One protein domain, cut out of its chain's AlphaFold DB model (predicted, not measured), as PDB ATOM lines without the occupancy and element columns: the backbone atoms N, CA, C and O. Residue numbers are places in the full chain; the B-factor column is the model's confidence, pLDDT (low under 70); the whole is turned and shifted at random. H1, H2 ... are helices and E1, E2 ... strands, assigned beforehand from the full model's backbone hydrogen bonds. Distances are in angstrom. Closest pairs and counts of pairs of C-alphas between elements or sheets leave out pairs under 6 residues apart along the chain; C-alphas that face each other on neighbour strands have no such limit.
ATOM      1  N   ILE A   9     -13.213 -36.881  27.395       98.06
ATOM      2  CA  ILE A   9     -12.968 -35.863  26.366       98.06
ATOM      3  C   ILE A   9     -12.574 -34.564  27.063       98.06
ATOM      4  O   ILE A   9     -13.238 -34.121  27.999       98.06
ATOM      5  N   VAL A  10     -11.509 -33.937  26.583       98.44
ATOM      6  CA  VAL A  10     -11.074 -32.605  26.988       98.44
ATOM      7  C   VAL A  10     -11.343 -31.643  25.841       98.44
ATOM      8  O   VAL A  10     -10.921 -31.901  24.720       98.44
ATOM      9  N   LEU A  11     -12.018 -30.531  26.115       98.69
ATOM     10  CA  LEU A  11     -12.232 -29.438  25.164       98.69
ATOM     11  C   LEU A  11     -11.633 -28.151  25.734       98.69
ATOM     12  O   LEU A  11     -11.880 -27.811  26.889       98.69
ATOM     13  N   THR A  12     -10.848 -27.428  24.944       98.31
ATOM     14  CA  THR A  12     -10.203 -26.186  25.389       98.31
ATOM     15  C   THR A  12      -9.918 -25.241  24.233       98.31
ATOM     16  O   THR A  12      -9.691 -25.671  23.106       98.31
ATOM     17  N   ASN A  13      -9.876 -23.943  24.525       97.56
ATOM     18  CA  ASN A  13      -9.394 -22.914  23.607       97.56
ATOM     19  C   ASN A  13      -7.908 -22.546  23.806       97.56
ATOM     20  O   ASN A  13      -7.434 -21.551  23.244       97.56
ATOM     21  N   GLY A  14      -7.171 -23.319  24.612       95.75
ATOM     22  CA  GLY A  14      -5.800 -23.018  25.036       95.75
ATOM     23  C   GLY A  14      -4.789 -22.837  23.905       95.75
ATOM     24  O   GLY A  14      -3.788 -22.154  24.086       95.75
ATOM     25  N   SER A  15      -5.062 -23.359  22.715       93.31
ATOM     26  CA  SER A  15      -4.176 -23.242  21.550       93.31
ATOM     27  C   SER A  15      -4.257 -21.882  20.852       93.31
ATOM     28  O   SER A  15      -3.366 -21.534  20.078       93.31
ATOM     29  N   TYR A  16      -5.311 -21.103  21.127       95.12
ATOM     30  CA  TYR A  16      -5.648 -19.883  20.387       95.12
ATOM     31  C   TYR A  16      -5.510 -18.596  21.204       95.12
ATOM     32  O   TYR A  16      -5.187 -17.532  20.662       95.12
ATOM     33  N   VAL A  17      -5.767 -18.663  22.509       95.62
ATOM     34  CA  VAL A  17      -5.797 -17.473  23.368       95.62
ATOM     35  C   VAL A  17      -4.396 -16.935  23.664       95.62
ATOM     36  O   VAL A  17      -3.410 -17.665  23.677       95.62
ATOM     37  N   LYS A  18      -4.280 -15.627  23.916       93.69
ATOM     38  CA  LYS A  18      -3.059 -15.033  24.482       93.69
ATOM     39  C   LYS A  18      -3.142 -15.015  26.004       93.69
ATOM     40  O   LYS A  18      -4.112 -14.505  26.570       93.69
ATOM     41  N   PHE A  19      -2.058 -15.407  26.665       93.12
ATOM     42  CA  PHE A  19      -1.975 -15.431  28.123       93.12
ATOM     43  C   PHE A  19      -0.816 -14.577  28.658       93.12
ATOM     44  O   PHE A  19       0.173 -15.070  29.189       93.12
ATOM     45  N   GLY A  20      -0.924 -13.256  28.477       90.06
ATOM     46  CA  GLY A  20       0.170 -12.340  28.810       90.06
ATOM     47  C   GLY A  20       1.385 -12.613  27.920       90.06
ATOM     48  O   GLY A  20       1.239 -12.695  26.700       90.06
ATOM     49  N   GLN A  21       2.555 -12.770  28.537       90.69
ATOM     50  CA  GLN A  21       3.794 -13.200  27.877       90.69
ATOM     51  C   GLN A  21       3.922 -14.726  27.742       90.69
ATOM     52  O   GLN A  21       4.826 -15.213  27.067       90.69
ATOM     53  N   TYR A  22       3.017 -15.481  28.366       91.25
ATOM     54  CA  TYR A  22       3.076 -16.934  28.429       91.25
ATOM     55  C   TYR A  22       2.293 -17.587  27.292       91.25
ATOM     56  O   TYR A  22       1.271 -17.073  26.824       91.25
ATOM     57  N   SER A  23       2.772 -18.759  26.868       87.69
ATOM     58  CA  SER A  23       2.056 -19.613  25.926       87.69
ATOM     59  C   SER A  23       1.078 -20.519  26.680       87.69
ATOM     60  O   SER A  23       1.520 -21.335  27.492       87.69
ATOM     61  N   PRO A  24      -0.234 -20.446  26.400       86.94
ATOM     62  CA  PRO A  24      -1.207 -21.366  26.979       86.94
ATOM     63  C   PRO A  24      -1.111 -22.792  26.409       86.94
ATOM     64  O   PRO A  24      -1.762 -23.689  26.936       86.94
ATOM     65  N   GLN A  25      -0.255 -23.046  25.410       88.12
ATOM     66  CA  GLN A  25      -0.031 -24.394  24.869       88.12
ATOM     67  C   GLN A  25       0.552 -25.369  25.902       88.12
ATOM     68  O   GLN A  25       0.232 -26.549  25.851       88.12
ATOM     69  N   ALA A  26       1.315 -24.893  26.894       89.00
ATOM     70  CA  ALA A  26       1.795 -25.747  27.989       89.00
ATOM     71  C   ALA A  26       0.641 -26.365  28.809       89.00
ATOM     72  O   ALA A  26       0.800 -27.420  29.426       89.00
ATOM     73  N   ALA A  27      -0.550 -25.748  28.791       90.94
ATOM     74  CA  ALA A  27      -1.738 -26.346  29.389       90.94
ATOM     75  C   ALA A  27      -2.182 -27.611  28.639       90.94
ATOM     76  O   ALA A  27      -2.710 -28.519  29.272       90.94
ATOM     77  N   LEU A  28      -1.941 -27.714  27.326       94.56
ATOM     78  CA  LEU A  28      -2.261 -28.908  26.535       94.56
ATOM     79  C   LEU A  28      -1.412 -30.105  26.972       94.56
ATOM     80  O   LEU A  28      -1.937 -31.213  27.091       94.56
ATOM     81  N   ASP A  29      -0.132 -29.877  27.275       93.50
ATOM     82  CA  ASP A  29       0.767 -30.911  27.795       93.50
ATOM     83  C   ASP A  29       0.318 -31.376  29.182       93.50
ATOM     84  O   ASP A  29       0.226 -32.578  29.443       93.50
ATOM     85  N   GLY A  30      -0.026 -30.424  30.057       92.31
ATOM     86  CA  GLY A  30      -0.575 -30.707  31.382       92.31
ATOM     87  C   GLY A  30      -1.873 -31.509  31.307       92.31
ATOM     88  O   GLY A  30      -1.983 -32.565  31.927       92.31
ATOM     89  N   LEU A  31      -2.829 -31.067  30.484       94.62
ATOM     90  CA  LEU A  31      -4.070 -31.798  30.236       94.62
ATOM     91  C   LEU A  31      -3.765 -33.199  29.717       94.62
ATOM     92  O   LEU A  31      -4.258 -34.168  30.282       94.62
ATOM     93  N   SER A  32      -2.915 -33.343  28.702       94.88
ATOM     94  CA  SER A  32      -2.580 -34.651  28.129       94.88
ATOM     95  C   SER A  32      -1.957 -35.592  29.158       94.88
ATOM     96  O   SER A  32      -2.350 -36.755  29.260       94.88
ATOM     97  N   LYS A  33      -1.026 -35.090  29.974       93.19
ATOM     98  CA  LYS A  33      -0.373 -35.855  31.039       93.19
ATOM     99  C   LYS A  33      -1.385 -36.335  32.084       93.19
ATOM    100  O   LYS A  33      -1.479 -37.535  32.357       93.19
ATOM    101  N   GLU A  34      -2.182 -35.420  32.628       92.00
ATOM    102  CA  GLU A  34      -3.099 -35.727  33.729       92.00
ATOM    103  C   GLU A  34      -4.299 -36.561  33.258       92.00
ATOM    104  O   GLU A  34      -4.738 -37.478  33.952       92.00
ATOM    105  N   THR A  35      -4.769 -36.353  32.026       93.50
ATOM    106  CA  THR A  35      -5.993 -36.981  31.497       93.50
ATOM    107  C   THR A  35      -5.750 -38.170  30.572       93.50
ATOM    108  O   THR A  35      -6.596 -39.049  30.469       93.50
ATOM    109  N   GLY A  36      -4.578 -38.269  29.939       93.69
ATOM    110  CA  GLY A  36      -4.306 -39.266  28.894       93.69
ATOM    111  C   GLY A  36      -5.019 -38.986  27.561       93.69
ATOM    112  O   GLY A  36      -4.855 -39.765  26.607       93.69
ATOM    113  N   CYS A  37      -5.795 -37.897  27.490       95.62
ATOM    114  CA  CYS A  37      -6.406 -37.387  26.273       95.62
ATOM    115  C   CYS A  37      -5.329 -36.803  25.359       95.62
ATOM    116  O   CYS A  37      -4.367 -36.203  25.825       95.62
ATOM    117  N   THR A  38      -5.472 -36.995  24.050       94.75
ATOM    118  CA  THR A  38      -4.511 -36.480  23.061       94.75
ATOM    119  C   THR A  38      -5.237 -36.129  21.771       94.75
ATOM    120  O   THR A  38      -6.297 -36.699  21.484       94.75
ATOM    121  N   THR A  39      -4.645 -35.249  20.965       92.69
ATOM    122  CA  THR A  39      -5.176 -34.877  19.647       92.69
ATOM    123  C   THR A  39      -5.280 -36.101  18.732       92.69
ATOM    124  O   THR A  39      -6.300 -36.304  18.083       92.69
ATOM    125  N   GLY A  40      -4.278 -36.991  18.746       90.12
ATOM    126  CA  GLY A  40      -4.270 -38.210  17.923       90.12
ATOM    127  C   GLY A  40      -5.370 -39.222  18.272       90.12
ATOM    128  O   GLY A  40      -5.820 -39.956  17.399       90.12
ATOM    129  N   LYS A  41      -5.846 -39.239  19.525       92.31
ATOM    130  CA  LYS A  41      -7.000 -40.055  19.949       92.31
ATOM    131  C   LYS A  41      -8.349 -39.383  19.667       92.31
ATOM    132  O   LYS A  41      -9.378 -39.997  19.924       92.31
ATOM    133  N   GLY A  42      -8.361 -38.123  19.224       93.44
ATOM    134  CA  GLY A  42      -9.586 -37.329  19.103       93.44
ATOM    135  C   GLY A  42     -10.252 -37.021  20.450       93.44
ATOM    136  O   GLY A  42     -11.458 -36.808  20.500       93.44
ATOM    137  N   THR A  43      -9.490 -37.035  21.549       96.25
ATOM    138  CA  THR A  43     -10.014 -36.811  22.909       96.25
ATOM    139  C   THR A  43      -9.466 -35.560  23.581       96.25
ATOM    140  O   THR A  43     -10.005 -35.164  24.607       96.25
ATOM    141  N   LEU A  44      -8.435 -34.919  23.024       97.44
ATOM    142  CA  LEU A  44      -8.069 -33.537  23.338       97.44
ATOM    143  C   LEU A  44      -8.472 -32.667  22.148       97.44
ATOM    144  O   LEU A  44      -7.909 -32.790  21.063       97.44
ATOM    145  N   LEU A  45      -9.496 -31.848  22.354       98.25
ATOM    146  CA  LEU A  45     -10.157 -31.048  21.339       98.25
ATOM    147  C   LEU A  45      -9.788 -29.578  21.534       98.25
ATOM    148  O   LEU A  45     -10.127 -28.958  22.544       98.25
ATOM    149  N   GLU A  46      -9.099 -29.026  20.547       97.50
ATOM    150  CA  GLU A  46      -8.627 -27.645  20.540       97.50
ATOM    151  C   GLU A  46      -9.604 -26.802  19.715       97.50
ATOM    152  O   GLU A  46      -9.617 -26.886  18.490       97.50
ATOM    153  N   VAL A  47     -10.464 -26.027  20.379       97.94
ATOM    154  CA  VAL A  47     -11.497 -25.220  19.713       97.94
ATOM    155  C   VAL A  47     -11.015 -23.798  19.461       97.94
ATOM    156  O   VAL A  47     -10.439 -23.154  20.343       97.94
ATOM    157  N   HIS A  48     -11.267 -23.305  18.250       97.88
ATOM    158  CA  HIS A  48     -10.889 -21.965  17.832       97.88
ATOM    159  C   HIS A  48     -11.514 -20.896  18.733       97.88
ATOM    160  O   HIS A  48     -12.658 -21.001  19.178       97.88
ATOM    161  N   ALA A  49     -10.750 -19.842  19.012       96.94
ATOM    162  CA  ALA A  49     -11.212 -18.712  19.805       96.94
ATOM    163  C   ALA A  49     -10.481 -17.425  19.427       96.94
ATOM    164  O   ALA A  49      -9.380 -17.437  18.871       96.94
ATOM    165  N   ALA A  50     -11.076 -16.287  19.788       95.94
ATOM    166  CA  ALA A  50     -10.381 -15.016  19.705       95.94
ATOM    167  C   ALA A  50      -9.183 -15.010  20.663       95.94
ATOM    168  O   ALA A  50      -9.247 -15.495  21.792       95.94
ATOM    169  N   ARG A  51      -8.093 -14.361  20.247       95.38
ATOM    170  CA  ARG A  51      -6.869 -14.231  21.057       95.38
ATOM    171  C   ARG A  51      -7.103 -13.559  22.415       95.38
ATOM    172  O   ARG A  51      -6.285 -13.710  23.316       95.38
ATOM    173  N   THR A  52      -8.172 -12.780  22.538       95.25
ATOM    174  CA  THR A  52      -8.562 -12.041  23.744       95.25
ATOM    175  C   THR A  52      -9.521 -12.811  24.648       95.25
ATOM    176  O   THR A  52      -9.811 -12.333  25.742       95.25
ATOM    177  N   SER A  53     -10.023 -13.974  24.221       96.31
ATOM    178  CA  SER A  53     -10.933 -14.781  25.032       96.31
ATOM    179  C   SER A  53     -10.259 -15.263  26.327       96.31
ATOM    180  O   SER A  53      -9.048 -15.512  26.328       96.31
ATOM    181  N   PRO A  54     -11.020 -15.439  27.424       96.50
ATOM    182  CA  PRO A  54     -10.526 -16.122  28.616       96.50
ATOM    183  C   PRO A  54     -10.039 -17.536  28.284       96.50
ATOM    184  O   PRO A  54     -10.619 -18.202  27.424       96.50
ATOM    185  N   LEU A  55      -8.999 -17.997  28.978       97.75
ATOM    186  CA  LEU A  55      -8.545 -19.386  28.902       97.75
ATOM    187  C   LEU A  55      -9.491 -20.275  29.715       97.75
ATOM    188  O   LEU A  55      -9.725 -20.001  30.894       97.75
ATOM    189  N   TRP A  56     -10.011 -21.337  29.102       98.12
ATOM    190  CA  TRP A  56     -10.902 -22.280  29.773       98.12
ATOM    191  C   TRP A  56     -10.691 -23.723  29.307       98.12
ATOM    192  O   TRP A  56     -10.123 -23.996  28.243       98.12
ATOM    193  N   PHE A  57     -11.179 -24.655  30.125       97.75
ATOM    194  CA  PHE A  57     -11.137 -26.091  29.864       97.75
ATOM    195  C   PHE A  57     -12.474 -26.739  30.219       97.75
ATOM    196  O   PHE A  57     -13.151 -26.314  31.155       97.75
ATOM    197  N   VAL A  58     -12.824 -27.798  29.496       98.56
ATOM    198  CA  VAL A  58     -13.904 -28.725  29.826       98.56
ATOM    199  C   VAL A  58     -13.323 -30.125  29.921       98.56
ATOM    200  O   VAL A  58     -12.650 -30.566  28.993       98.56
ATOM    201  N   LEU A  59     -13.606 -30.825  31.016       98.19
ATOM    202  CA  LEU A  59     -13.308 -32.244  31.197       98.19
ATOM    203  C   LEU A  59     -14.635 -32.998  31.254       98.19
ATOM    204  O   LEU A  59     -15.391 -32.819  32.206       98.19
ATOM    205  N   TYR A  60     -14.928 -33.803  30.235       98.31
ATOM    206  CA  TYR A  60     -16.179 -34.547  30.098       98.31
ATOM    207  C   TYR A  60     -15.958 -36.049  30.245       98.31
ATOM    208  O   TYR A  60     -15.306 -36.672  29.407       98.31
ATOM    209  N   ASP A  61     -16.556 -36.626  31.281       96.38
ATOM    210  CA  ASP A  61     -16.613 -38.068  31.487       96.38
ATOM    211  C   ASP A  61     -17.786 -38.669  30.700       96.38
ATOM    212  O   ASP A  61     -18.956 -38.386  30.980       96.38
ATOM    213  N   LYS A  62     -17.475 -39.511  29.709       94.31
ATOM    214  CA  LYS A  62     -18.481 -40.106  28.817       94.31
ATOM    215  C   LYS A  62     -19.430 -41.055  29.546       94.31
ATOM    216  O   LYS A  62     -20.572 -41.206  29.102       94.31
ATOM    217  N   ASP A  63     -18.979 -41.670  30.637       93.19
ATOM    218  CA  ASP A  63     -19.745 -42.694  31.343       93.19
ATOM    219  C   ASP A  63     -20.844 -42.050  32.197       93.19
ATOM    220  O   ASP A  63     -22.022 -42.391  32.060       93.19
ATOM    221  N   SER A  64     -20.493 -41.051  33.016       94.88
ATOM    222  CA  SER A  64     -21.479 -40.309  33.815       94.88
ATOM    223  C   SER A  64     -22.217 -39.210  33.044       94.88
ATOM    224  O   SER A  64     -23.281 -38.765  33.484       94.88
ATOM    225  N   GLY A  65     -21.666 -38.743  31.919       96.69
ATOM    226  CA  GLY A  65     -22.169 -37.583  31.180       96.69
ATOM    227  C   GLY A  65     -21.837 -36.236  31.832       96.69
ATOM    228  O   GLY A  65     -22.320 -35.198  31.375       96.69
ATOM    229  N   LYS A  66     -21.039 -36.222  32.908       97.69
ATOM    230  CA  LYS A  66     -20.670 -34.996  33.621       97.69
ATOM    231  C   LYS A  66     -19.498 -34.290  32.945       97.69
ATOM    232  O   LYS A  66     -18.487 -34.908  32.626       97.69
ATOM    233  N   ALA A  67     -19.620 -32.976  32.794       98.31
ATOM    234  CA  ALA A  67     -18.583 -32.064  32.348       98.31
ATOM    235  C   ALA A  67     -18.225 -31.078  33.458       98.31
ATOM    236  O   ALA A  67     -19.099 -30.377  33.966       98.31
ATOM    237  N   VAL A  68     -16.935 -30.979  33.779       98.19
ATOM    238  CA  VAL A  68     -16.391 -29.887  34.591       98.19
ATOM    239  C   VAL A  68     -15.874 -28.804  33.656       98.19
ATOM    240  O   VAL A  68     -14.941 -29.050  32.898       98.19
ATOM    241  N   TYR A  69     -16.469 -27.617  33.720       98.69
ATOM    242  CA  TYR A  69     -16.015 -26.409  33.034       98.69
ATOM    243  C   TYR A  69     -15.253 -25.518  34.015       98.69
ATOM    244  O   TYR A  69     -15.757 -25.215  35.099       98.69
ATOM    245  N   GLY A  70     -14.048 -25.099  33.629       98.31
ATOM    246  CA  GLY A  70     -13.188 -24.231  34.426       98.31
ATOM    247  C   GLY A  70     -12.656 -23.058  33.612       98.31
ATOM    248  O   GLY A  70     -12.046 -23.272  32.565       98.31
ATOM    249  N   VAL A  71     -12.833 -21.833  34.111       98.50
ATOM    250  CA  VAL A  71     -12.224 -20.614  33.544       98.50
ATOM    251  C   VAL A  71     -11.037 -20.212  34.394       98.50
ATOM    252  O   VAL A  71     -11.181 -20.021  35.598       98.50
ATOM    253  N   VAL A  72      -9.865 -20.084  33.780       97.38
ATOM    254  CA  VAL A  72      -8.634 -19.744  34.497       97.38
ATOM    255  C   VAL A  72      -8.703 -18.306  34.997       97.38
ATOM    256  O   VAL A  72      -8.952 -17.373  34.231       97.38
ATOM    257  N   ASN A  73      -8.411 -18.116  36.284       97.19
ATOM    258  CA  ASN A  73      -8.139 -16.806  36.850       97.19
ATOM    259  C   ASN A  73      -6.795 -16.307  36.303       97.19
ATOM    260  O   ASN A  73      -5.722 -16.695  36.773       97.19
ATOM    261  N   LYS A  74      -6.861 -15.462  35.271       95.44
ATOM    262  CA  LYS A  74      -5.681 -14.997  34.540       95.44
ATOM    263  C   LYS A  74      -4.681 -14.269  35.432       95.44
ATOM    264  O   LYS A  74      -3.489 -14.529  35.319       95.44
ATOM    265  N   GLU A  75      -5.158 -13.391  36.306       95.62
ATOM    266  CA  GLU A  75      -4.300 -12.608  37.199       95.62
ATOM    267  C   GLU A  75      -3.552 -13.525  38.161       95.62
ATOM    268  O   GLU A  75      -2.326 -13.460  38.242       95.62
ATOM    269  N   LYS A  76      -4.270 -14.452  38.809       96.19
ATOM    270  CA  LYS A  76      -3.648 -15.384  39.751       96.19
ATOM    271  C   LYS A  76      -2.653 -16.319  39.072       96.19
ATOM    272  O   LYS A  76      -1.562 -16.546  39.587       96.19
ATOM    273  N   ALA A  77      -3.013 -16.864  37.915       94.62
ATOM    274  CA  ALA A  77      -2.124 -17.743  37.167       94.62
ATOM    275  C   ALA A  77      -0.862 -17.003  36.690       94.62
ATOM    276  O   ALA A  77       0.230 -17.551  36.801       94.62
ATOM    277  N   MET A  78      -0.986 -15.758  36.216       94.75
ATOM    278  CA  MET A  78       0.173 -14.940  35.846       94.75
ATOM    279  C   MET A  78       1.054 -14.620  37.055       94.75
ATOM    280  O   MET A  78       2.258 -14.810  36.968       94.75
ATOM    281  N   GLU A  79       0.472 -14.253  38.200       95.56
ATOM    282  CA  GLU A  79       1.218 -14.018  39.444       95.56
ATOM    283  C   GLU A  79       2.091 -15.228  39.828       95.56
ATOM    284  O   GLU A  79       3.251 -15.077  40.213       95.56
ATOM    285  N   LEU A  80       1.543 -16.444  39.717       94.62
ATOM    286  CA  LEU A  80       2.267 -17.682  40.013       94.62
ATOM    287  C   LEU A  80       3.378 -17.958  38.991       94.62
ATOM    288  O   LEU A  80       4.479 -18.354  39.378       94.62
ATOM    289  N   LEU A  81       3.109 -17.718  37.706       94.00
ATOM    290  CA  LEU A  81       4.088 -17.890  36.631       94.00
ATOM    291  C   LEU A  81       5.236 -16.875  36.730       94.00
ATOM    292  O   LEU A  81       6.395 -17.257  36.574       94.00
ATOM    293  N   ASP A  82       4.939 -15.614  37.048       95.56
ATOM    294  CA  ASP A  82       5.933 -14.548  37.229       95.56
ATOM    295  C   ASP A  82       6.842 -14.841  38.436       95.56
ATOM    296  O   ASP A  82       8.039 -14.554  38.412       95.56
ATOM    297  N   LYS A  83       6.298 -15.485  39.479       95.56
ATOM    298  CA  LYS A  83       7.056 -15.980  40.643       95.56
ATOM    299  C   LYS A  83       7.836 -17.273  40.374       95.56
ATOM    300  O   LYS A  83       8.540 -17.743  41.267       95.56
ATOM    301  N   GLY A  84       7.704 -17.872  39.188       92.88
ATOM    302  CA  GLY A  84       8.357 -19.136  38.843       92.88
ATOM    303  C   GLY A  84       7.846 -20.332  39.655       92.88
ATOM    304  O   GLY A  84       8.600 -21.275  39.898       92.88
ATOM    305  N   VAL A  85       6.587 -20.301  40.108       90.75
ATOM    306  CA  VAL A  85       5.990 -21.403  40.872       90.75
ATOM    307  C   VAL A  85       5.848 -22.629  39.970       90.75
ATOM    308  O   VAL A  85       5.163 -22.592  38.951       90.75
ATOM    309  N   THR A  86       6.493 -23.729  40.358       84.19
ATOM    310  CA  THR A  86       6.482 -25.006  39.618       84.19
ATOM    311  C   THR A  86       5.674 -26.103  40.311       84.19
ATOM    312  O   THR A  86       5.327 -27.098  39.680       84.19
ATOM    313  N   ASP A  87       5.336 -25.910  41.588       84.69
ATOM    314  CA  ASP A  87       4.460 -26.782  42.370       84.69
ATOM    315  C   ASP A  87       3.273 -25.959  42.882       84.69
ATOM    316  O   ASP A  87       3.450 -24.947  43.557       84.69
ATOM    317  N   LEU A  88       2.058 -26.395  42.551       86.94
ATOM    318  CA  LEU A  88       0.814 -25.735  42.945       86.94
ATOM    319  C   LEU A  88       0.314 -26.189  44.326       86.94
ATOM    320  O   LEU A  88      -0.812 -25.866  44.702       86.94
ATOM    321  N   LYS A  89       1.113 -26.933  45.106       88.00
ATOM    322  CA  LYS A  89       0.783 -27.256  46.503       88.00
ATOM    323  C   LYS A  89       0.415 -25.995  47.286       88.00
ATOM    324  O   LYS A  89       1.166 -25.027  47.333       88.00
ATOM    325  N   GLY A  90      -0.742 -26.046  47.939       86.50
ATOM    326  CA  GLY A  90      -1.286 -24.929  48.712       86.50
ATOM    327  C   GLY A  90      -2.088 -23.920  47.890       86.50
ATOM    328  O   GLY A  90      -2.797 -23.126  48.493       86.50
ATOM    329  N   VAL A  91      -2.047 -23.983  46.553       91.44
ATOM    330  CA  VAL A  91      -2.945 -23.209  45.691       91.44
ATOM    331  C   VAL A  91      -4.222 -24.012  45.467       91.44
ATOM    332  O   VAL A  91      -4.209 -25.111  44.910       91.44
ATOM    333  N   THR A  92      -5.344 -23.472  45.917       93.25
ATOM    334  CA  THR A  92      -6.645 -24.126  45.793       93.25
ATOM    335  C   THR A  92      -7.247 -23.911  44.401       93.25
ATOM    336  O   THR A  92      -6.955 -22.933  43.709       93.25
ATOM    337  N   SER A  93      -8.132 -24.812  43.965       91.31
ATOM    338  CA  SER A  93      -8.823 -24.652  42.676       91.31
ATOM    339  C   SER A  93      -9.609 -23.331  42.569       91.31
ATOM    340  O   SER A  93      -9.501 -22.698  41.523       91.31
ATOM    341  N   PRO A  94     -10.329 -22.851  43.606       93.56
ATOM    342  CA  PRO A  94     -10.998 -21.546  43.556       93.56
ATOM    343  C   PRO A  94     -10.060 -20.339  43.397       93.56
ATOM    344  O   PRO A  94     -10.501 -19.287  42.950       93.56
ATOM    345  N   GLU A  95      -8.775 -20.459  43.740       94.50
ATOM    346  CA  GLU A  95      -7.799 -19.396  43.469       94.50
ATOM    347  C   GLU A  95      -7.365 -19.397  41.997       94.50
ATOM    348  O   GLU A  95      -7.242 -18.337  41.382       94.50
ATOM    349  N   LEU A  96      -7.153 -20.585  41.419       94.81
ATOM    350  CA  LEU A  96      -6.697 -20.751  40.032       94.81
ATOM    351  C   LEU A  96      -7.792 -20.568  38.990       94.81
ATOM    352  O   LEU A  96      -7.485 -20.271  37.835       94.81
ATOM    353  N   PHE A  97      -9.051 -20.747  39.372       97.44
ATOM    354  CA  PHE A  97     -10.182 -20.667  38.465       97.44
ATOM    355  C   PHE A  97     -11.172 -19.614  38.944       97.44
ATOM    356  O   PHE A  97     -11.697 -19.700  40.049       97.44
ATOM    357  N   SER A  98     -11.476 -18.643  38.082       97.62
ATOM    358  CA  SER A  98     -12.516 -17.646  38.348       97.62
ATOM    359  C   SER A  98     -13.923 -18.244  38.285       97.62
ATOM    360  O   SER A  98     -14.866 -17.662  38.816       97.62
ATOM    361  N   LYS A  99     -14.070 -19.415  37.653       98.00
ATOM    362  CA  LYS A  99     -15.308 -20.192  37.616       98.00
ATOM    363  C   LYS A  99     -14.997 -21.678  37.541       98.00
ATOM    364  O   LYS A  99     -14.151 -22.084  36.747       98.00
ATOM    365  N   ILE A 100     -15.720 -22.476  38.325       98.12
ATOM    366  CA  ILE A 100     -15.759 -23.936  38.220       98.12
ATOM    367  C   ILE A 100     -17.219 -24.364  38.310       98.12
ATOM    368  O   ILE A 100     -17.912 -24.021  39.266       98.12
ATOM    369  N   VAL A 101     -17.682 -25.119  37.322       98.06
ATOM    370  CA  VAL A 101     -19.054 -25.624  37.240       98.06
ATOM    371  C   VAL A 101     -19.019 -27.079  36.790       98.06
ATOM    372  O   VAL A 101     -18.205 -27.441  35.945       98.06
ATOM    373  N   CYS A 102     -19.907 -27.911  37.336       98.19
ATOM    374  CA  CYS A 102     -20.056 -29.310  36.943       98.19
ATOM    375  C   CYS A 102     -21.503 -29.590  36.534       98.19
ATOM    376  O   CYS A 102     -22.412 -29.417  37.343       98.19
ATOM    377  N   GLU A 103     -21.708 -30.034  35.296       98.56
ATOM    378  CA  GLU A 103     -23.034 -30.257  34.717       98.56
ATOM    379  C   GLU A 103     -23.115 -31.565  33.944       98.56
ATOM    380  O   GLU A 103     -22.133 -31.988  33.342       98.56
ATOM    381  N   ASN A 104     -24.289 -32.198  33.913       98.44
ATOM    382  CA  ASN A 104     -24.517 -33.315  32.999       98.44
ATOM    383  C   ASN A 104     -24.923 -32.771  31.627       98.44
ATOM    384  O   ASN A 104     -25.991 -32.178  31.497       98.44
ATOM    385  N   ILE A 105     -24.064 -32.973  30.627       98.38
ATOM    386  CA  ILE A 105     -24.237 -32.433  29.272       98.38
ATOM    387  C   ILE A 105     -24.459 -33.518  28.215       98.38
ATOM    388  O   ILE A 105     -24.437 -33.219  27.020       98.38
ATOM    389  N   LYS A 106     -24.659 -34.775  28.626       98.00
ATOM    390  CA  LYS A 106     -24.979 -35.867  27.701       98.00
ATOM    391  C   LYS A 106     -26.325 -35.589  27.033       98.00
ATOM    392  O   LYS A 106     -27.307 -35.332  27.725       98.00
ATOM    393  N   ALA A 107     -26.380 -35.667  25.705       96.75
ATOM    394  CA  ALA A 107     -27.543 -35.252  24.917       96.75
ATOM    395  C   ALA A 107     -28.872 -35.847  25.418       96.75
ATOM    396  O   ALA A 107     -29.797 -35.095  25.713       96.75
ATOM    397  N   ASP A 108     -28.944 -37.166  25.621       96.38
ATOM    398  CA  ASP A 108     -30.171 -37.827  26.094       96.38
ATOM    399  C   ASP A 108     -30.618 -37.328  27.476       96.38
ATOM    400  O   ASP A 108     -31.813 -37.174  27.732       96.38
ATOM    401  N   TYR A 109     -29.661 -37.025  28.360       97.81
ATOM    402  CA  TYR A 109     -29.961 -36.446  29.667       97.81
ATOM    403  C   TYR A 109     -30.519 -35.030  29.521       97.81
ATOM    404  O   TYR A 109     -31.521 -34.703  30.159       97.81
ATOM    405  N   LEU A 110     -29.905 -34.204  28.667       97.56
ATOM    406  CA  LEU A 110     -30.377 -32.846  28.396       97.56
ATOM    407  C   LEU A 110     -31.798 -32.852  27.828       97.56
ATOM    408  O   LEU A 110     -32.625 -32.064  28.273       97.56
ATOM    409  N   PHE A 111     -32.105 -33.762  26.903       94.94
ATOM    410  CA  PHE A 111     -33.446 -33.891  26.324       94.94
ATOM    411  C   PHE A 111     -34.482 -34.333  27.361       94.94
ATOM    412  O   PHE A 111     -35.577 -33.779  27.415       94.94
ATOM    413  N   ALA A 112     -34.128 -35.275  28.239       96.25
ATOM    414  CA  ALA A 112     -35.003 -35.704  29.329       96.25
ATOM    415  C   ALA A 112     -35.231 -34.610  30.396       96.25
ATOM    416  O   ALA A 112     -36.220 -34.663  31.124       96.25
ATOM    417  N   HIS A 113     -34.348 -33.608  30.476       96.69
ATOM    418  CA  HIS A 113     -34.390 -32.527  31.469       96.69
ATOM    419  C   HIS A 113     -34.384 -31.136  30.811       96.69
ATOM    420  O   HIS A 113     -33.791 -30.190  31.339       96.69
ATOM    421  N   ALA A 114     -35.058 -31.002  29.666       95.25
ATOM    422  CA  ALA A 114     -34.934 -29.841  28.788       95.25
ATOM    423  C   ALA A 114     -35.211 -28.498  29.482       95.25
ATOM    424  O   ALA A 114     -34.443 -27.555  29.316       95.25
ATOM    425  N   GLN A 115     -36.254 -28.413  30.316       95.62
ATOM    426  CA  GLN A 115     -36.589 -27.176  31.035       95.62
ATOM    427  C   GLN A 115     -35.499 -26.757  32.032       95.62
ATOM    428  O   GLN A 115     -35.214 -25.569  32.181       95.62
ATOM    429  N   ALA A 116     -34.886 -27.726  32.716       97.06
ATOM    430  CA  ALA A 116     -33.803 -27.450  33.652       97.06
ATOM    431  C   ALA A 116     -32.555 -26.966  32.904       97.06
ATOM    432  O   ALA A 116     -31.915 -26.012  33.339       97.06
ATOM    433  N   TRP A 117     -32.232 -27.579  31.762       97.81
ATOM    434  CA  TRP A 117     -31.114 -27.133  30.930       97.81
ATOM    435  C   TRP A 117     -31.361 -25.762  30.288       97.81
ATOM    436  O   TRP A 117     -30.462 -24.926  30.258       97.81
ATOM    437  N   ASP A 118     -32.588 -25.485  29.850       97.00
ATOM    438  CA  ASP A 118     -32.976 -24.188  29.290       97.00
ATOM    439  C   ASP A 118     -32.744 -23.037  30.287       97.00
ATOM    440  O   ASP A 118     -32.218 -21.985  29.919       97.00
ATOM    441  N   ASN A 119     -33.039 -23.262  31.571       97.56
ATOM    442  CA  ASN A 119     -32.724 -22.301  32.630       97.56
ATOM    443  C   ASN A 119     -31.206 -22.081  32.765       97.56
ATOM    444  O   ASN A 119     -30.761 -20.938  32.834       97.56
ATOM    445  N   LYS A 120     -30.399 -23.147  32.702       98.00
ATOM    446  CA  LYS A 120     -28.930 -23.051  32.782       98.00
ATOM    447  C   LYS A 120     -28.306 -22.316  31.597       98.00
ATOM    448  O   LYS A 120     -27.323 -21.595  31.769       98.00
ATOM    449  N   ILE A 121     -28.889 -22.448  30.403       97.44
ATOM    450  CA  ILE A 121     -28.497 -21.648  29.234       97.44
ATOM    451  C   ILE A 121     -28.782 -20.164  29.482       97.44
ATOM    452  O   ILE A 121     -27.917 -19.326  29.233       97.44
ATOM    453  N   LYS A 122     -29.968 -19.825  30.003       97.00
ATOM    454  CA  LYS A 122     -30.332 -18.433  30.327       97.00
ATOM    455  C   LYS A 122     -29.409 -17.827  31.387       97.00
ATOM    456  O   LYS A 122     -29.034 -16.664  31.272       97.00
ATOM    457  N   GLU A 123     -29.007 -18.627  32.371       97.75
ATOM    458  CA  GLU A 123     -28.051 -18.255  33.423       97.75
ATOM    459  C   GLU A 123     -26.594 -18.206  32.942       97.75
ATOM    460  O   GLU A 123     -25.719 -17.749  33.677       97.75
ATOM    461  N   LYS A 124     -26.319 -18.651  31.710       98.06
ATOM    462  CA  LYS A 124     -24.972 -18.760  31.143       98.06
ATOM    463  C   LYS A 124     -24.039 -19.571  32.041       98.06
ATOM    464  O   LYS A 124     -22.952 -19.126  32.436       98.06
ATOM    465  N   VAL A 125     -24.465 -20.784  32.387       98.38
ATOM    466  CA  VAL A 125     -23.716 -21.701  33.260       98.38
ATOM    467  C   VAL A 125     -22.275 -21.947  32.769       98.38
ATOM    468  O   VAL A 125     -21.373 -22.119  33.588       98.38
ATOM    469  N   PHE A 126     -22.013 -21.809  31.464       98.50
ATOM    470  CA  PHE A 126     -20.690 -21.873  30.830       98.50
ATOM    471  C   PHE A 126     -20.264 -20.556  30.151       98.50
ATOM    472  O   PHE A 126     -19.530 -20.562  29.162       98.50
ATOM    473  N   ASP A 127     -20.719 -19.413  30.667       97.81
ATOM    474  CA  ASP A 127     -20.368 -18.065  30.188       97.81
ATOM    475  C   ASP A 127     -20.727 -17.812  28.714       97.81
ATOM    476  O   ASP A 127     -20.051 -17.051  28.020       97.81
ATOM    477  N   GLY A 128     -21.792 -18.446  28.214       97.00
ATOM    478  CA  GLY A 128     -22.193 -18.343  26.809       97.00
ATOM    479  C   GLY A 128     -21.601 -19.434  25.909       97.00
ATOM    480  O   GLY A 128     -21.868 -19.435  24.707       97.00
ATOM    481  N   ASN A 129     -20.804 -20.364  26.450       98.06
ATOM    482  CA  ASN A 129     -20.255 -21.499  25.699       98.06
ATOM    483  C   ASN A 129     -21.188 -22.724  25.681       98.06
ATOM    484  O   ASN A 129     -20.764 -23.794  25.252       98.06
ATOM    485  N   GLU A 130     -22.443 -22.616  26.128       98.19
ATOM    486  CA  GLU A 130     -23.331 -23.770  26.326       98.19
ATOM    487  C   GLU A 130     -23.539 -24.552  25.035       98.19
ATOM    488  O   GLU A 130     -23.298 -25.757  24.991       98.19
ATOM    489  N   PHE A 131     -23.908 -23.859  23.956       97.19
ATOM    490  CA  PHE A 131     -24.115 -24.501  22.662       97.19
ATOM    491  C   PHE A 131     -22.814 -25.088  22.097       97.19
ATOM    492  O   PHE A 131     -22.801 -26.230  21.639       97.19
ATOM    493  N   ARG A 132     -21.705 -24.344  22.186       97.75
ATOM    494  CA  ARG A 132     -20.369 -24.787  21.757       97.75
ATOM    495  C   ARG A 132     -19.960 -26.086  22.446       97.75
ATOM    496  O   ARG A 132     -19.644 -27.065  21.778       97.75
ATOM    497  N   ILE A 133     -19.980 -26.096  23.776       98.56
ATOM    498  CA  ILE A 133     -19.504 -27.224  24.576       98.56
ATOM    499  C   ILE A 133     -20.404 -28.436  24.351       98.56
ATOM    500  O   ILE A 133     -19.899 -29.507  24.018       98.56
ATOM    501  N   VAL A 134     -21.727 -28.270  24.471       98.50
ATOM    502  CA  VAL A 134     -22.679 -29.379  24.317       98.50
ATOM    503  C   VAL A 134     -22.548 -30.020  22.940       98.50
ATOM    504  O   VAL A 134     -22.463 -31.243  22.848       98.50
ATOM    505  N   THR A 135     -22.511 -29.223  21.872       98.12
ATOM    506  CA  THR A 135     -22.516 -29.773  20.511       98.12
ATOM    507  C   THR A 135     -21.195 -30.454  20.150       98.12
ATOM    508  O   THR A 135     -21.220 -31.583  19.661       98.12
ATOM    509  N   ILE A 136     -20.046 -29.841  20.457       98.69
ATOM    510  CA  ILE A 136     -18.722 -30.417  20.156       98.69
ATOM    511  C   ILE A 136     -18.485 -31.698  20.959       98.69
ATOM    512  O   ILE A 136     -18.082 -32.719  20.398       98.69
ATOM    513  N   VAL A 137     -18.742 -31.663  22.271       98.31
ATOM    514  CA  VAL A 137     -18.460 -32.803  23.153       98.31
ATOM    515  C   VAL A 137     -19.351 -33.993  22.813       98.31
ATOM    516  O   VAL A 137     -18.850 -35.113  22.744       98.31
ATOM    517  N   ASN A 138     -20.645 -33.779  22.544       98.25
ATOM    518  CA  ASN A 138     -21.530 -34.881  22.161       98.25
ATOM    519  C   ASN A 138     -21.195 -35.443  20.771       98.25
ATOM    520  O   ASN A 138     -21.276 -36.656  20.595       98.25
ATOM    521  N   ALA A 139     -20.758 -34.616  19.810       98.00
ATOM    522  CA  ALA A 139     -20.279 -35.110  18.515       98.00
ATOM    523  C   ALA A 139     -19.047 -36.014  18.678       98.00
ATOM    524  O   ALA A 139     -19.030 -37.145  18.190       98.00
ATOM    525  N   ALA A 140     -18.047 -35.562  19.438       97.88
ATOM    526  CA  ALA A 140     -16.855 -36.356  19.727       97.88
ATOM    527  C   ALA A 140     -17.188 -37.637  20.513       97.88
ATOM    528  O   ALA A 140     -16.703 -38.716  20.180       97.88
ATOM    529  N   ALA A 141     -18.073 -37.555  21.514       96.56
ATOM    530  CA  ALA A 141     -18.509 -38.712  22.299       96.56
ATOM    531  C   ALA A 141     -19.234 -39.767  21.451       96.56
ATOM    532  O   ALA A 141     -19.123 -40.958  21.746       96.56
ATOM    533  N   LYS A 142     -19.934 -39.327  20.399       95.50
ATOM    534  CA  LYS A 142     -20.626 -40.166  19.415       95.50
ATOM    535  C   LYS A 142     -19.700 -40.732  18.325       95.50
ATOM    536  O   LYS A 142     -20.139 -41.551  17.527       95.50
ATOM    537  N   GLY A 143     -18.419 -40.358  18.317       94.81
ATOM    538  CA  GLY A 143     -17.443 -40.873  17.354       94.81
ATOM    539  C   GLY A 143     -17.481 -40.155  16.008       94.81
ATOM    540  O   GLY A 143     -17.277 -40.785  14.974       94.81
ATOM    541  N   ALA A 144     -17.758 -38.848  16.015       97.06
ATOM    542  CA  ALA A 144     -17.708 -38.029  14.812       97.06
ATOM    543  C   ALA A 144     -16.372 -38.187  14.045       97.06
ATOM    544  O   ALA A 144     -15.316 -38.245  14.686       97.06
TER     545      ALA A 144
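Overview. This is residues 9 to 144 of the 326 residues of the protein "FmdE, molybdenum formylmethanofuran dehydrogenase operon" of Sporomusa acidovorans DSM 3132 (UniProt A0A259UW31). A twisted sheet of five strands makes the core, with H6 slanting over one face and H1 over the other. At one end of the longest axis, H4 and H5 make a small corner beyond the end of E5, where residues 111 to 116 stick out; H2 lies at the other end. The printed part has 136 residues with six named helices and five named strands, in the order E1 H1 E2 E3 E4 H2 H3 E5 H4 H5 H6. The sheet is mixed, in the order E2 E1 E3 E4 E5, and the class is mixed, helices and strands. The whole is compact, with a radius of gyration of the C-alphas of 15.3 A and spans of 48 by 34 by 29 A.

Along the chain. E1, residues 9 to 12, begins at C-alpha 9 (-12.968, -35.863, 26.366). H1 is residues 26 to 35, 14.1 A long, and E2 is residues 44 to 46. E3, residues 56 to 61, is 16.9 A long, and E4, residues 66 to 72, is 19.4 A. H2 is residues 74 to 82, 11.9 A long; H3 is residues 93 to 96. E5, residues 97 to 104, is 19.9 A long and ends at C-alpha 104 (-24.517, -33.315, 32.999). H4 is residues 107 to 112, H5 residues 114 to 122, 12.4 A long. H6, residues 130 to 141, is 16.2 A long and ends at C-alpha 141 (-18.509, -38.712, 22.299).

Arrangement. E1 is parallel to E2, with N 45 and O 10 at 2.8 A, and antiparallel to E3, with N 11 and O 58 at 2.9 A. E3 and E4 form a hairpin, with N 59 and O 68 at 2.9 A. E4 and E5 are antiparallel, with N 69 and O 101 at 2.8 A. These N and O pairs are within hydrogen-bond range. E1, H1 and E2 form a strand-helix-strand unit, two parallel neighbour strands with a helix between, and its crossover is right-handed. H1 is over E1 at a height over the sheet of 10.0 A and runs along the strands, at 15 degrees to E1 on the local plane. H6, on the opposite face, is over E1 and E3 at a height of 9.1 A, slantwise to the strands; its closest C-alphas to E1 are those of Val 137 and Ile 9, 7.1 A apart. H2 and H3 only graze the sheet and only just touch, with 3 pairs of C-alphas within 8 A, the closest those of Ala 77 and Leu 96 at 6.2 A. H4 and H5 are not on the sheet; H4 is close to but not clearly touching H6, the closest C-alphas being those of Ala 107 and Asn 138, 6.6 A apart. In H1, H2, H4, H5 and H6 every O i to N i+4 pair is within hydrogen-bond range; H3 is too short for one.

Size, cuts and confidence. The C-alphas farthest apart are those of Lys 83 and Ala 112, 47.8 A. The printed part has no cut. The link from E1 to H1, 13 residues, is long. The mean pLDDT of the printed part is 95.5, and no printed residue is under 70.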